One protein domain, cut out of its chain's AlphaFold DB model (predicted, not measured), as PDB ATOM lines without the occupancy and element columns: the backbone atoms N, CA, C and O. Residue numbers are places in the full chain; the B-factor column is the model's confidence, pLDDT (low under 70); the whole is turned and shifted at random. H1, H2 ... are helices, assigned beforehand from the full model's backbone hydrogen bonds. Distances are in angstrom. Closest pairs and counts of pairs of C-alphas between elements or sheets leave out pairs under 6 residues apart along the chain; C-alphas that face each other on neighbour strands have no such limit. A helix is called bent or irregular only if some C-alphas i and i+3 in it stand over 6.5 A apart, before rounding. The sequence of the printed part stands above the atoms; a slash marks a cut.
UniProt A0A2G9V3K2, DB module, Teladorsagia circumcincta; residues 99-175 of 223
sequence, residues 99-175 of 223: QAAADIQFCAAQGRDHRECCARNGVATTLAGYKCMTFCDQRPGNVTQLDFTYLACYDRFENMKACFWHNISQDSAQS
ATOM      1  N   GLN A  99     -20.062  23.142   9.621       61.94
ATOM      2  CA  GLN A  99     -20.424  22.913   8.222       61.94
ATOM      3  C   GLN A  99     -21.874  23.323   7.913       61.94
ATOM      4  O   GLN A  99     -22.168  23.724   6.793       61.94
ATOM      5  N   ALA A 100     -22.770  23.302   8.906       63.31
ATOM      6  CA  ALA A 100     -24.144  23.773   8.757       63.31
ATOM      7  C   ALA A 100     -24.256  25.309   8.788       63.31
ATOM      8  O   ALA A 100     -25.315  25.844   8.471       63.31
ATOM      9  N   ALA A 101     -23.197  26.043   9.155       67.38
ATOM     10  CA  ALA A 101     -23.237  27.504   9.212       67.38
ATOM     11  C   ALA A 101     -23.464  28.130   7.826       67.38
ATOM     12  O   ALA A 101     -24.229  29.088   7.720       67.38
ATOM     13  N   ALA A 102     -22.862  27.557   6.774       66.19
ATOM     14  CA  ALA A 102     -23.079  27.982   5.390       66.19
ATOM     15  C   ALA A 102     -24.556  27.833   4.991       66.19
ATOM     16  O   ALA A 102     -25.166  28.786   4.516       66.19
ATOM     17  N   ASP A 103     -25.156  26.676   5.277       65.69
ATOM     18  CA  ASP A 103     -26.564  26.387   4.985       65.69
ATOM     19  C   ASP A 103     -27.525  27.284   5.776       65.69
ATOM     20  O   ASP A 103     -28.529  27.763   5.244       65.69
ATOM     21  N   ILE A 104     -27.218  27.551   7.051       67.31
ATOM     22  CA  ILE A 104     -28.003  28.463   7.894       67.31
ATOM     23  C   ILE A 104     -27.980  29.878   7.304       67.31
ATOM     24  O   ILE A 104     -29.019  30.537   7.236       67.31
ATOM     25  N   GLN A 105     -26.812  30.344   6.855       68.12
ATOM     26  CA  GLN A 105     -26.657  31.655   6.225       68.12
ATOM     27  C   GLN A 105     -27.335  31.712   4.848       68.12
ATOM     28  O   GLN A 105     -28.030  32.685   4.562       68.12
ATOM     29  N   PHE A 106     -27.231  30.651   4.043       69.06
ATOM     30  CA  PHE A 106     -27.931  30.509   2.764       69.06
ATOM     31  C   PHE A 106     -29.448  30.609   2.937       69.06
ATOM     32  O   PHE A 106     -30.117  31.377   2.241       69.06
ATOM     33  N   CYS A 107     -29.992  29.880   3.916       64.12
ATOM     34  CA  CYS A 107     -31.414  29.911   4.233       64.12
ATOM     35  C   CYS A 107     -31.854  31.297   4.733       64.12
ATOM     36  O   CYS A 107     -32.935  31.760   4.374       64.12
ATOM     37  N   ALA A 108     -31.023  31.975   5.531       65.69
ATOM     38  CA  ALA A 108     -31.301  33.331   6.005       65.69
ATOM     39  C   ALA A 108     -31.295  34.370   4.869       65.69
ATOM     40  O   ALA A 108     -32.078  35.317   4.896       65.69
ATOM     41  N   ALA A 109     -30.447  34.174   3.859       66.94
ATOM     42  CA  ALA A 109     -30.285  35.064   2.714       66.94
ATOM     43  C   ALA A 109     -31.196  34.728   1.516       66.94
ATOM     44  O   ALA A 109     -31.075  35.347   0.459       66.94
ATOM     45  N   GLN A 110     -32.094  33.745   1.645       68.69
ATOM     46  CA  GLN A 110     -33.030  33.320   0.592       68.69
ATOM     47  C   GLN A 110     -32.375  32.927  -0.746       68.69
ATOM     48  O   GLN A 110     -33.003  33.024  -1.802       68.69
ATOM     49  N   GLY A 111     -31.109  32.517  -0.732       72.62
ATOM     50  CA  GLY A 111     -30.421  32.090  -1.947       72.62
ATOM     51  C   GLY A 111     -30.051  33.209  -2.944       72.62
ATOM     52  O   GLY A 111     -29.864  32.929  -4.130       72.62
ATOM     53  N   ARG A 112     -30.009  34.485  -2.515       74.00
ATOM     54  CA  ARG A 112     -29.719  35.651  -3.380       74.00
ATOM     55  C   ARG A 112     -28.309  36.217  -3.155       74.00
ATOM     56  O   ARG A 112     -27.671  35.989  -2.131       74.00
ATOM     57  N   ASP A 113     -27.831  37.006  -4.110       84.50
ATOM     58  CA  ASP A 113     -26.516  37.655  -4.061       84.50
ATOM     59  C   ASP A 113     -26.596  39.046  -3.423       84.50
ATOM     60  O   ASP A 113     -27.255  39.945  -3.944       84.50
ATOM     61  N   HIS A 114     -25.911  39.216  -2.296       86.62
ATOM     62  CA  HIS A 114     -25.889  40.440  -1.493       86.62
ATOM     63  C   HIS A 114     -24.524  41.137  -1.517       86.62
ATOM     64  O   HIS A 114     -24.280  42.036  -0.706       86.62
ATOM     65  N   ARG A 115     -23.610  40.745  -2.418       87.56
ATOM     66  CA  ARG A 115     -22.225  41.251  -2.438       87.56
ATOM     67  C   ARG A 115     -22.136  42.773  -2.479       87.56
ATOM     68  O   ARG A 115     -21.309  43.344  -1.775       87.56
ATOM     69  N   GLU A 116     -23.009  43.440  -3.227       89.19
ATOM     70  CA  GLU A 116     -23.015  44.904  -3.314       89.19
ATOM     71  C   GLU A 116     -23.361  45.572  -1.971       89.19
ATOM     72  O   GLU A 116     -22.708  46.528  -1.549       89.19
ATOM     73  N   CYS A 117     -24.357  45.039  -1.260       89.19
ATOM     74  CA  CYS A 117     -24.704  45.514   0.076       89.19
ATOM     75  C   CYS A 117     -23.577  45.214   1.072       89.19
ATOM     76  O   CYS A 117     -23.186  46.082   1.853       89.19
ATOM     77  N   CYS A 118     -23.000  44.015   1.018       90.31
ATOM     78  CA  CYS A 118     -21.896  43.623   1.886       90.31
ATOM     79  C   CYS A 118     -20.636  44.470   1.684       90.31
ATOM     80  O   CYS A 118     -19.963  44.817   2.657       90.31
ATOM     81  N   ALA A 119     -20.316  44.824   0.438       91.31
ATOM     82  CA  ALA A 119     -19.200  45.705   0.124       91.31
ATOM     83  C   ALA A 119     -19.391  47.079   0.783       91.31
ATOM     84  O   ALA A 119     -18.481  47.572   1.447       91.31
ATOM     85  N   ARG A 120     -20.603  47.646   0.693       91.38
ATOM     86  CA  ARG A 120     -20.954  48.925   1.334       91.38
ATOM     87  C   ARG A 120     -20.943  48.861   2.861       91.38
ATOM     88  O   ARG A 120     -20.549  49.826   3.503       91.38
ATOM     89  N   ASN A 121     -21.310  47.719   3.439       88.81
ATOM     90  CA  ASN A 121     -21.289  47.492   4.888       88.81
ATOM     91  C   ASN A 121     -19.912  47.046   5.424       88.81
ATOM     92  O   ASN A 121     -19.786  46.630   6.579       88.81
ATOM     93  N   GLY A 122     -18.860  47.126   4.603       90.44
ATOM     94  CA  GLY A 122     -17.485  46.901   5.039       90.44
ATOM     95  C   GLY A 122     -17.147  45.441   5.346       90.44
ATOM     96  O   GLY A 122     -16.197  45.179   6.080       90.44
ATOM     97  N   VAL A 123     -17.871  44.471   4.785       89.69
ATOM     98  CA  VAL A 123     -17.613  43.037   5.030       89.69
ATOM     99  C   VAL A 123     -16.226  42.606   4.525       89.69
ATOM    100  O   VAL A 123     -15.609  41.719   5.105       89.69
ATOM    101  N   ALA A 124     -15.682  43.281   3.506       89.06
ATOM    102  CA  ALA A 124     -14.330  43.028   2.988       89.06
ATOM    103  C   ALA A 124     -13.214  43.693   3.814       89.06
ATOM    104  O   ALA A 124     -12.046  43.542   3.473       89.06
ATOM    105  N   THR A 125     -13.546  44.442   4.870       88.75
ATOM    106  CA  THR A 125     -12.550  45.166   5.688       88.75
ATOM    107  C   THR A 125     -11.966  44.324   6.827       88.75
ATOM    108  O   THR A 125     -11.169  44.819   7.618       88.75
ATOM    109  N   THR A 126     -12.371  43.059   6.936       86.31
ATOM    110  CA  THR A 126     -11.849  42.109   7.926       86.31
ATOM    111  C   THR A 126     -10.439  41.638   7.570       86.31
ATOM    112  O   THR A 126      -9.970  41.813   6.445       86.31
ATOM    113  N   LEU A 127      -9.781  40.944   8.505       86.81
ATOM    114  CA  LEU A 127      -8.461  40.342   8.278       86.81
ATOM    115  C   LEU A 127      -8.454  39.324   7.118       86.81
ATOM    116  O   LEU A 127      -7.443  39.156   6.442       86.81
ATOM    117  N   ALA A 128      -9.586  38.659   6.866       86.50
ATOM    118  CA  ALA A 128      -9.750  37.720   5.754       86.50
ATOM    119  C   ALA A 128     -10.091  38.409   4.413       86.50
ATOM    120  O   ALA A 128     -10.117  37.755   3.365       86.50
ATOM    121  N   GLY A 129     -10.322  39.726   4.419       88.81
ATOM    122  CA  GLY A 129     -10.530  40.539   3.227       88.81
ATOM    123  C   GLY A 129     -11.740  40.105   2.397       88.81
ATOM    124  O   GLY A 129     -12.817  39.790   2.908       88.81
ATOM    125  N   TYR A 130     -11.553  40.033   1.077       89.19
ATOM    126  CA  TYR A 130     -12.600  39.638   0.127       89.19
ATOM    127  C   TYR A 130     -13.081  38.189   0.271       89.19
ATOM    128  O   TYR A 130     -14.142  37.867  -0.260       89.19
ATOM    129  N   LYS A 131     -12.383  37.323   1.022       87.88
ATOM    130  CA  LYS A 131     -12.860  35.954   1.289       87.88
ATOM    131  C   LYS A 131     -14.236  35.952   1.955       87.88
ATOM    132  O   LYS A 131     -15.043  35.064   1.689       87.88
ATOM    133  N   CYS A 132     -14.537  36.984   2.741       86.88
ATOM    134  CA  CYS A 132     -15.813  37.126   3.432       86.88
ATOM    135  C   CYS A 132     -16.994  37.417   2.501       86.88
ATOM    136  O   CYS A 132     -18.136  37.169   2.876       86.88
ATOM    137  N   MET A 133     -16.740  37.863   1.264       88.44
ATOM    138  CA  MET A 133     -17.796  38.064   0.263       88.44
ATOM    139  C   MET A 133     -18.463  36.759  -0.166       88.44
ATOM    140  O   MET A 133     -19.593  36.784  -0.645       88.44
ATOM    141  N   THR A 134     -17.806  35.624   0.065       84.50
ATOM    142  CA  THR A 134     -18.375  34.289  -0.138       84.50
ATOM    143  C   THR A 134     -19.658  34.088   0.665       84.50
ATOM    144  O   THR A 134     -20.599  33.479   0.183       84.50
ATOM    145  N   PHE A 135     -19.753  34.675   1.860       80.88
ATOM    146  CA  PHE A 135     -20.961  34.588   2.680       80.88
ATOM    147  C   PHE A 135     -22.101  35.499   2.215       80.88
ATOM    148  O   PHE A 135     -23.237  35.377   2.679       80.88
ATOM    149  N   CYS A 136     -21.793  36.441   1.328       84.38
ATOM    150  CA  CYS A 136     -22.752  37.369   0.751       84.38
ATOM    151  C   CYS A 136     -23.325  36.851  -0.566       84.38
ATOM    152  O   CYS A 136     -24.433  37.237  -0.936       84.38
ATOM    153  N   ASP A 137     -22.592  35.986  -1.262       83.19
ATOM    154  CA  ASP A 137     -23.073  35.303  -2.455       83.19
ATOM    155  C   ASP A 137     -23.727  33.982  -2.061       83.19
ATOM    156  O   ASP A 137     -23.059  32.976  -1.847       83.19
ATOM    157  N   GLN A 138     -25.049  33.997  -1.940       76.12
ATOM    158  CA  GLN A 138     -25.810  32.829  -1.511       76.12
ATOM    159  C   GLN A 138     -26.485  32.155  -2.702       76.12
ATOM    160  O   GLN A 138     -27.505  31.509  -2.539       76.12
ATOM    161  N   ARG A 139     -25.973  32.302  -3.930       73.06
ATOM    162  CA  ARG A 139     -26.568  31.617  -5.086       73.06
ATOM    163  C   ARG A 139     -26.383  30.094  -4.973       73.06
ATOM    164  O   ARG A 139     -25.298  29.627  -4.620       73.06
ATOM    165  N   PRO A 140     -27.409  29.291  -5.309       67.88
ATOM    166  CA  PRO A 140     -27.290  27.837  -5.300       67.88
ATOM    167  C   PRO A 140     -26.223  27.370  -6.302       67.88
ATOM    168  O   PRO A 140     -26.182  27.838  -7.437       67.88
ATOM    169  N   GLY A 141     -25.372  26.431  -5.879       65.81
ATOM    170  CA  GLY A 141     -24.316  25.831  -6.710       65.81
ATOM    171  C   GLY A 141     -22.883  26.223  -6.336       65.81
ATOM    172  O   GLY A 141     -21.955  25.574  -6.805       65.81
ATOM    173  N   ASN A 142     -22.691  27.214  -5.459       62.88
ATOM    174  CA  ASN A 142     -21.369  27.632  -4.985       62.88
ATOM    175  C   ASN A 142     -21.222  27.419  -3.468       62.88
ATOM    176  O   ASN A 142     -21.140  28.369  -2.696       62.88
ATOM    177  N   VAL A 143     -21.240  26.155  -3.030       64.75
ATOM    178  CA  VAL A 143     -21.056  25.812  -1.611       64.75
ATOM    179  C   VAL A 143     -19.564  25.742  -1.310       64.75
ATOM    180  O   VAL A 143     -18.889  24.769  -1.645       64.75
ATOM    181  N   THR A 144     -19.035  26.788  -0.686       67.69
ATOM    182  CA  THR A 144     -17.644  26.800  -0.229       67.69
ATOM    183  C   THR A 144     -17.513  26.075   1.100       67.69
ATOM    184  O   THR A 144     -18.261  26.353   2.039       67.69
ATOM    185  N   GLN A 145     -16.530  25.183   1.204       67.44
ATOM    186  CA  GLN A 145     -16.180  24.568   2.480       67.44
ATOM    187  C   GLN A 145     -15.547  25.623   3.390       67.44
ATOM    188  O   GLN A 145     -14.612  26.323   3.000       67.44
ATOM    189  N   LEU A 146     -16.122  25.778   4.579       70.38
ATOM    190  CA  LEU A 146     -15.713  26.790   5.539       70.38
ATOM    191  C   LEU A 146     -14.617  26.236   6.447       70.38
ATOM    192  O   LEU A 146     -14.874  25.363   7.275       70.38
ATOM    193  N   ASP A 147     -13.418  26.796   6.309       72.38
ATOM    194  CA  ASP A 147     -12.258  26.506   7.155       72.38
ATOM    195  C   ASP A 147     -11.981  27.639   8.162       72.38
ATOM    196  O   ASP A 147     -12.545  28.732   8.093       72.38
ATOM    197  N   PHE A 148     -11.027  27.425   9.070       73.94
ATOM    198  CA  PHE A 148     -10.603  28.406  10.082       73.94
ATOM    199  C   PHE A 148     -10.176  29.767   9.501       73.94
ATOM    200  O   PHE A 148     -10.251  30.786  10.180       73.94
ATOM    201  N   THR A 149      -9.768  29.822   8.230       79.69
ATOM    202  CA  THR A 149      -9.400  31.088   7.569       79.69
ATOM    203  C   THR A 149     -10.571  32.064   7.413       79.69
ATOM    204  O   THR A 149     -10.346  33.255   7.207       79.69
ATOM    205  N   TYR A 150     -11.808  31.583   7.563       78.81
ATOM    206  CA  TYR A 150     -13.029  32.381   7.496       78.81
ATOM    207  C   TYR A 150     -13.485  32.905   8.865       78.81
ATOM    208  O   TYR A 150     -14.439  33.675   8.925       78.81
ATOM    209  N   LEU A 151     -12.790  32.556   9.957       79.25
ATOM    210  CA  LEU A 151     -13.119  33.017  11.312       79.25
ATOM    211  C   LEU A 151     -13.183  34.546  11.411       79.25
ATOM    212  O   LEU A 151     -14.136  35.090  11.958       79.25
ATOM    213  N   ALA A 152     -12.224  35.246  10.801       83.88
ATOM    214  CA  ALA A 152     -12.181  36.709  10.814       83.88
ATOM    215  C   ALA A 152     -13.359  37.371  10.073       83.88
ATOM    216  O   ALA A 152     -13.615  38.559  10.242       83.88
ATOM    217  N   CYS A 153     -14.103  36.630   9.246       83.50
ATOM    218  CA  CYS A 153     -15.308  37.157   8.612       83.50
ATOM    219  C   CYS A 153     -16.447  37.370   9.611       83.50
ATOM    220  O   CYS A 153     -17.305  38.228   9.393       83.50
ATOM    221  N   TYR A 154     -16.446  36.623  10.715       76.94
ATOM    222  CA  TYR A 154     -17.495  36.706  11.725       76.94
ATOM    223  C   TYR A 154     -17.413  37.973  12.580       76.94
ATOM    224  O   TYR A 154     -18.437  38.389  13.118       76.94
ATOM    225  N   ASP A 155     -16.276  38.674  12.592       81.94
ATOM    226  CA  ASP A 155     -16.145  40.002  13.216       81.94
ATOM    227  C   ASP A 155     -17.125  41.022  12.610       81.94
ATOM    228  O   ASP A 155     -17.516  42.005  13.240       81.94
ATOM    229  N   ARG A 156     -17.557  40.787  11.364       81.38
ATOM    230  CA  ARG A 156     -18.535  41.609  10.638       81.38
ATOM    231  C   ARG A 156     -19.839  40.861  10.367       81.38
ATOM    232  O   ARG A 156     -20.576  41.220   9.450       81.38
ATOM    233  N   PHE A 157     -20.166  39.854  11.179       78.25
ATOM    234  CA  PHE A 157     -21.375  39.050  10.993       78.25
ATOM    235  C   PHE A 157     -22.667  39.881  11.065       78.25
ATOM    236  O   PHE A 157     -23.579  39.675  10.266       78.25
ATOM    237  N   GLU A 158     -22.741  40.866  11.963       77.88
ATOM    238  CA  GLU A 158     -23.892  41.779  12.043       77.88
ATOM    239  C   GLU A 158     -24.055  42.620  10.767       77.88
ATOM    240  O   GLU A 158     -25.166  42.769  10.255       77.88
ATOM    241  N   ASN A 159     -22.942  43.079  10.188       83.31
ATOM    242  CA  ASN A 159     -22.930  43.833   8.933       83.31
ATOM    243  C   ASN A 159     -23.371  42.969   7.742       83.31
ATOM    244  O   ASN A 159     -24.065  43.454   6.852       83.31
ATOM    245  N   MET A 160     -23.008  41.681   7.742       80.12
ATOM    246  CA  MET A 160     -23.526  40.701   6.781       80.12
ATOM    247  C   MET A 160     -25.039  40.514   6.933       80.12
ATOM    248  O   MET A 160     -25.772  40.597   5.949       80.12
ATOM    249  N   LYS A 161     -25.526  40.312   8.163       76.19
ATOM    250  CA  LYS A 161     -26.954  40.079   8.435       76.19
ATOM    251  C   LYS A 161     -27.849  41.258   8.080       76.19
ATOM    252  O   LYS A 161     -28.973  41.029   7.635       76.19
ATOM    253  N   ALA A 162     -27.379  42.493   8.260       79.69
ATOM    254  CA  ALA A 162     -28.145  43.688   7.911       79.69
ATOM    255  C   ALA A 162     -28.647  43.628   6.456       79.69
ATOM    256  O   ALA A 162     -29.807  43.926   6.177       79.69
ATOM    257  N   CYS A 163     -27.816  43.114   5.545       79.81
ATOM    258  CA  CYS A 163     -28.161  42.957   4.137       79.81
ATOM    259  C   CYS A 163     -29.253  41.909   3.867       79.81
ATOM    260  O   CYS A 163     -29.991  42.054   2.895       79.81
ATOM    261  N   PHE A 164     -29.399  40.889   4.718       75.50
ATOM    262  CA  PHE A 164     -30.400  39.830   4.534       75.50
ATOM    263  C   PHE A 164     -31.820  40.289   4.899       75.50
ATOM    264  O   PHE A 164     -32.802  39.760   4.383       75.50
ATOM    265  N   TRP A 165     -31.948  41.289   5.776       62.44
ATOM    266  CA  TRP A 165     -33.244  41.719   6.310       62.44
ATOM    267  C   TRP A 165     -33.973  42.732   5.418       62.44
ATOM    268  O   TRP A 165     -35.204  42.758   5.397       62.44
ATOM    269  N   HIS A 166     -33.234  43.536   4.647       56.62
ATOM    270  CA  HIS A 166     -33.798  44.637   3.858       56.62
ATOM    271  C   HIS A 166     -34.763  44.201   2.743       56.62
ATOM    272  O   HIS A 166     -35.611  44.998   2.350       56.62
ATOM    273  N   ASN A 167     -34.692  42.947   2.284       50.62
ATOM    274  CA  ASN A 167     -35.614  42.412   1.276       50.62
ATOM    275  C   ASN A 167     -36.821  41.679   1.879       50.62
ATOM    276  O   ASN A 167     -37.863  41.633   1.243       50.62
ATOM    277  N   ILE A 168     -36.750  41.165   3.115       53.75
ATOM    278  CA  ILE A 168     -37.906  40.506   3.759       53.75
ATOM    279  C   ILE A 168     -38.989  41.536   4.090       53.75
ATOM    280  O   ILE A 168     -40.173  41.280   3.886       53.75
ATOM    281  N   SER A 169     -38.589  42.708   4.591       51.91
ATOM    282  CA  SER A 169     -39.529  43.785   4.910       51.91
ATOM    283  C   SER A 169     -40.174  44.383   3.656       51.91
ATOM    284  O   SER A 169     -41.360  44.704   3.693       51.91
ATOM    285  N   GLN A 170     -39.442  44.473   2.541       50.16
ATOM    286  CA  GLN A 170     -39.987  44.922   1.255       50.16
ATOM    287  C   GLN A 170     -40.875  43.862   0.593       50.16
ATOM    288  O   GLN A 170     -41.966  44.207   0.149       50.16
ATOM    289  N   ASP A 171     -40.493  42.580   0.629       48.69
ATOM    290  CA  ASP A 171     -41.324  41.474   0.130       48.69
ATOM    291  C   ASP A 171     -42.636  41.369   0.941       48.69
ATOM    292  O   ASP A 171     -43.703  41.148   0.373       48.69
ATOM    293  N   SER A 172     -42.606  41.635   2.258       45.78
ATOM    294  CA  SER A 172     -43.817  41.708   3.098       45.78
ATOM    295  C   SER A 172     -44.661  42.976   2.899       45.78
ATOM    296  O   SER A 172     -45.839  42.989   3.254       45.78
ATOM    297  N   ALA A 173     -44.079  44.035   2.327       46.62
ATOM    298  CA  ALA A 173     -44.790  45.257   1.948       46.62
ATOM    299  C   ALA A 173     -45.343  45.189   0.511       46.62
ATOM    300  O   ALA A 173     -46.308  45.880   0.195       46.62
ATOM    301  N   GLN A 174     -44.775  44.332  -0.343       45.88
ATOM    302  CA  GLN A 174     -45.248  44.054  -1.704       45.88
ATOM    303  C   GLN A 174     -46.182  42.836  -1.780       45.88
ATOM    304  O   GLN A 174     -46.860  42.656  -2.784       45.88
ATOM    305  N   SER A 175     -46.299  42.041  -0.710       42.03
ATOM    306  CA  SER A 175     -47.351  41.028  -0.552       42.03
ATOM    307  C   SER A 175     -48.641  41.578   0.072       42.03
ATOM    308  O   SER A 175     -49.467  40.803   0.558       42.03
TER     309      SER A 175
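Overview. This is residues 99 to 175 of the 223 residues of the protein "DB module" of Teladorsagia circumcincta (UniProt A0A2G9V3K2). A long bent helix, H4, makes the length of the domain, and the short helices H2 and H3 pack on its earlier part, while H1 lies near H3 and H4b without packing closely on either. The last residues, 169 to 175, stick out free at one end, and residues 136 to 147 make a long loop between H3 and H4. The printed part has 77 residues with four named helices, in the order H1, H2, H3, H4, and no named strand, and its class is all helix. It is compact, with a radius of gyration of the C-alphas of 12.3 A, yet elongated, spanning 40 by 24 by 16 A.

Arrangement. H1, residues 100 to 108, touches no helix. H2, residues 115 to 120, is apart from H1. H3, residues 129 to 135, is close to H1 but not clearly touching, at 71 degrees, only just about perpendicular; their closest C-alphas, of Gln 105 and Phe 135, are 7.3 A apart. H2 and H3 only just touch, with 3 pairs of C-alphas within 8 A, the closest being Arg 115 and Met 133 at 6.1 A, at a steep tilt of 47 degrees, opposite ways. H4, residues 148 to 174, was assigned as one helix by its hydrogen bonds but is bent: C-alphas 155 and 158 are 8.0 A apart. Its arms H4a, residues 148 to 155, and H4b, residues 158 to 174, stand at a steep tilt of 64 degrees. H4a touches H3, about perpendicular at 87 degrees, with the C-alphas of Cys 132 and Cys 153 closest at 5.2 A. H4b touches H2 with residues 159 to 163 alone, at a steep tilt of 66 degrees, opposite ways; the closest C-alphas, of Cys 117 and Cys 163, are 5.9 A apart. H4b is close to H1 but not clearly touching, with Ala 108 and Phe 164 closest at 6.7 A between C-alphas. H4a is apart from H1 and H2. The helix packing is mostly crossed: of 3 touching pairs, 0 are at a shallow tilt. Every O i to N i+4 pair is within hydrogen-bond range in H1 and H2; the counts are 0 of 3 in H3, 0 of 4 in H4a and 6 of 13 in H4b, where O i to N i+3 gives 4 of 4, 3 of 5 and 8 of 14.

Along the chain. H1 begins at C-alpha 100, (-24.144, 23.773, 8.757), and measures 12.3 A; H2 measures 8.6 A. H3 measures 12.0 A and is neither bent nor irregular, but only just: C-alphas 129 and 132 are 6.3 A apart. H4a, 13.2 A long, is irregular, with C-alphas 149 and 152 7.1 A apart. H4b, 25.5 A long, is irregular too, with C-alphas 164 and 167 6.7 A apart, and ends at C-alpha 174, (-45.248, 44.054, -1.704).

Size, cuts and confidence. The C-alphas farthest apart, of Phe 148 and Ser 175, are 40.3 A apart. The printed part has no cut; the link from H3 to H4a is long, and those from H1 to H2 and H2 to H3 are short. Mean pLDDT of the printed part is 74.3, and residues 99 to 110, 140 to 145 and 165 to 175 are under 70.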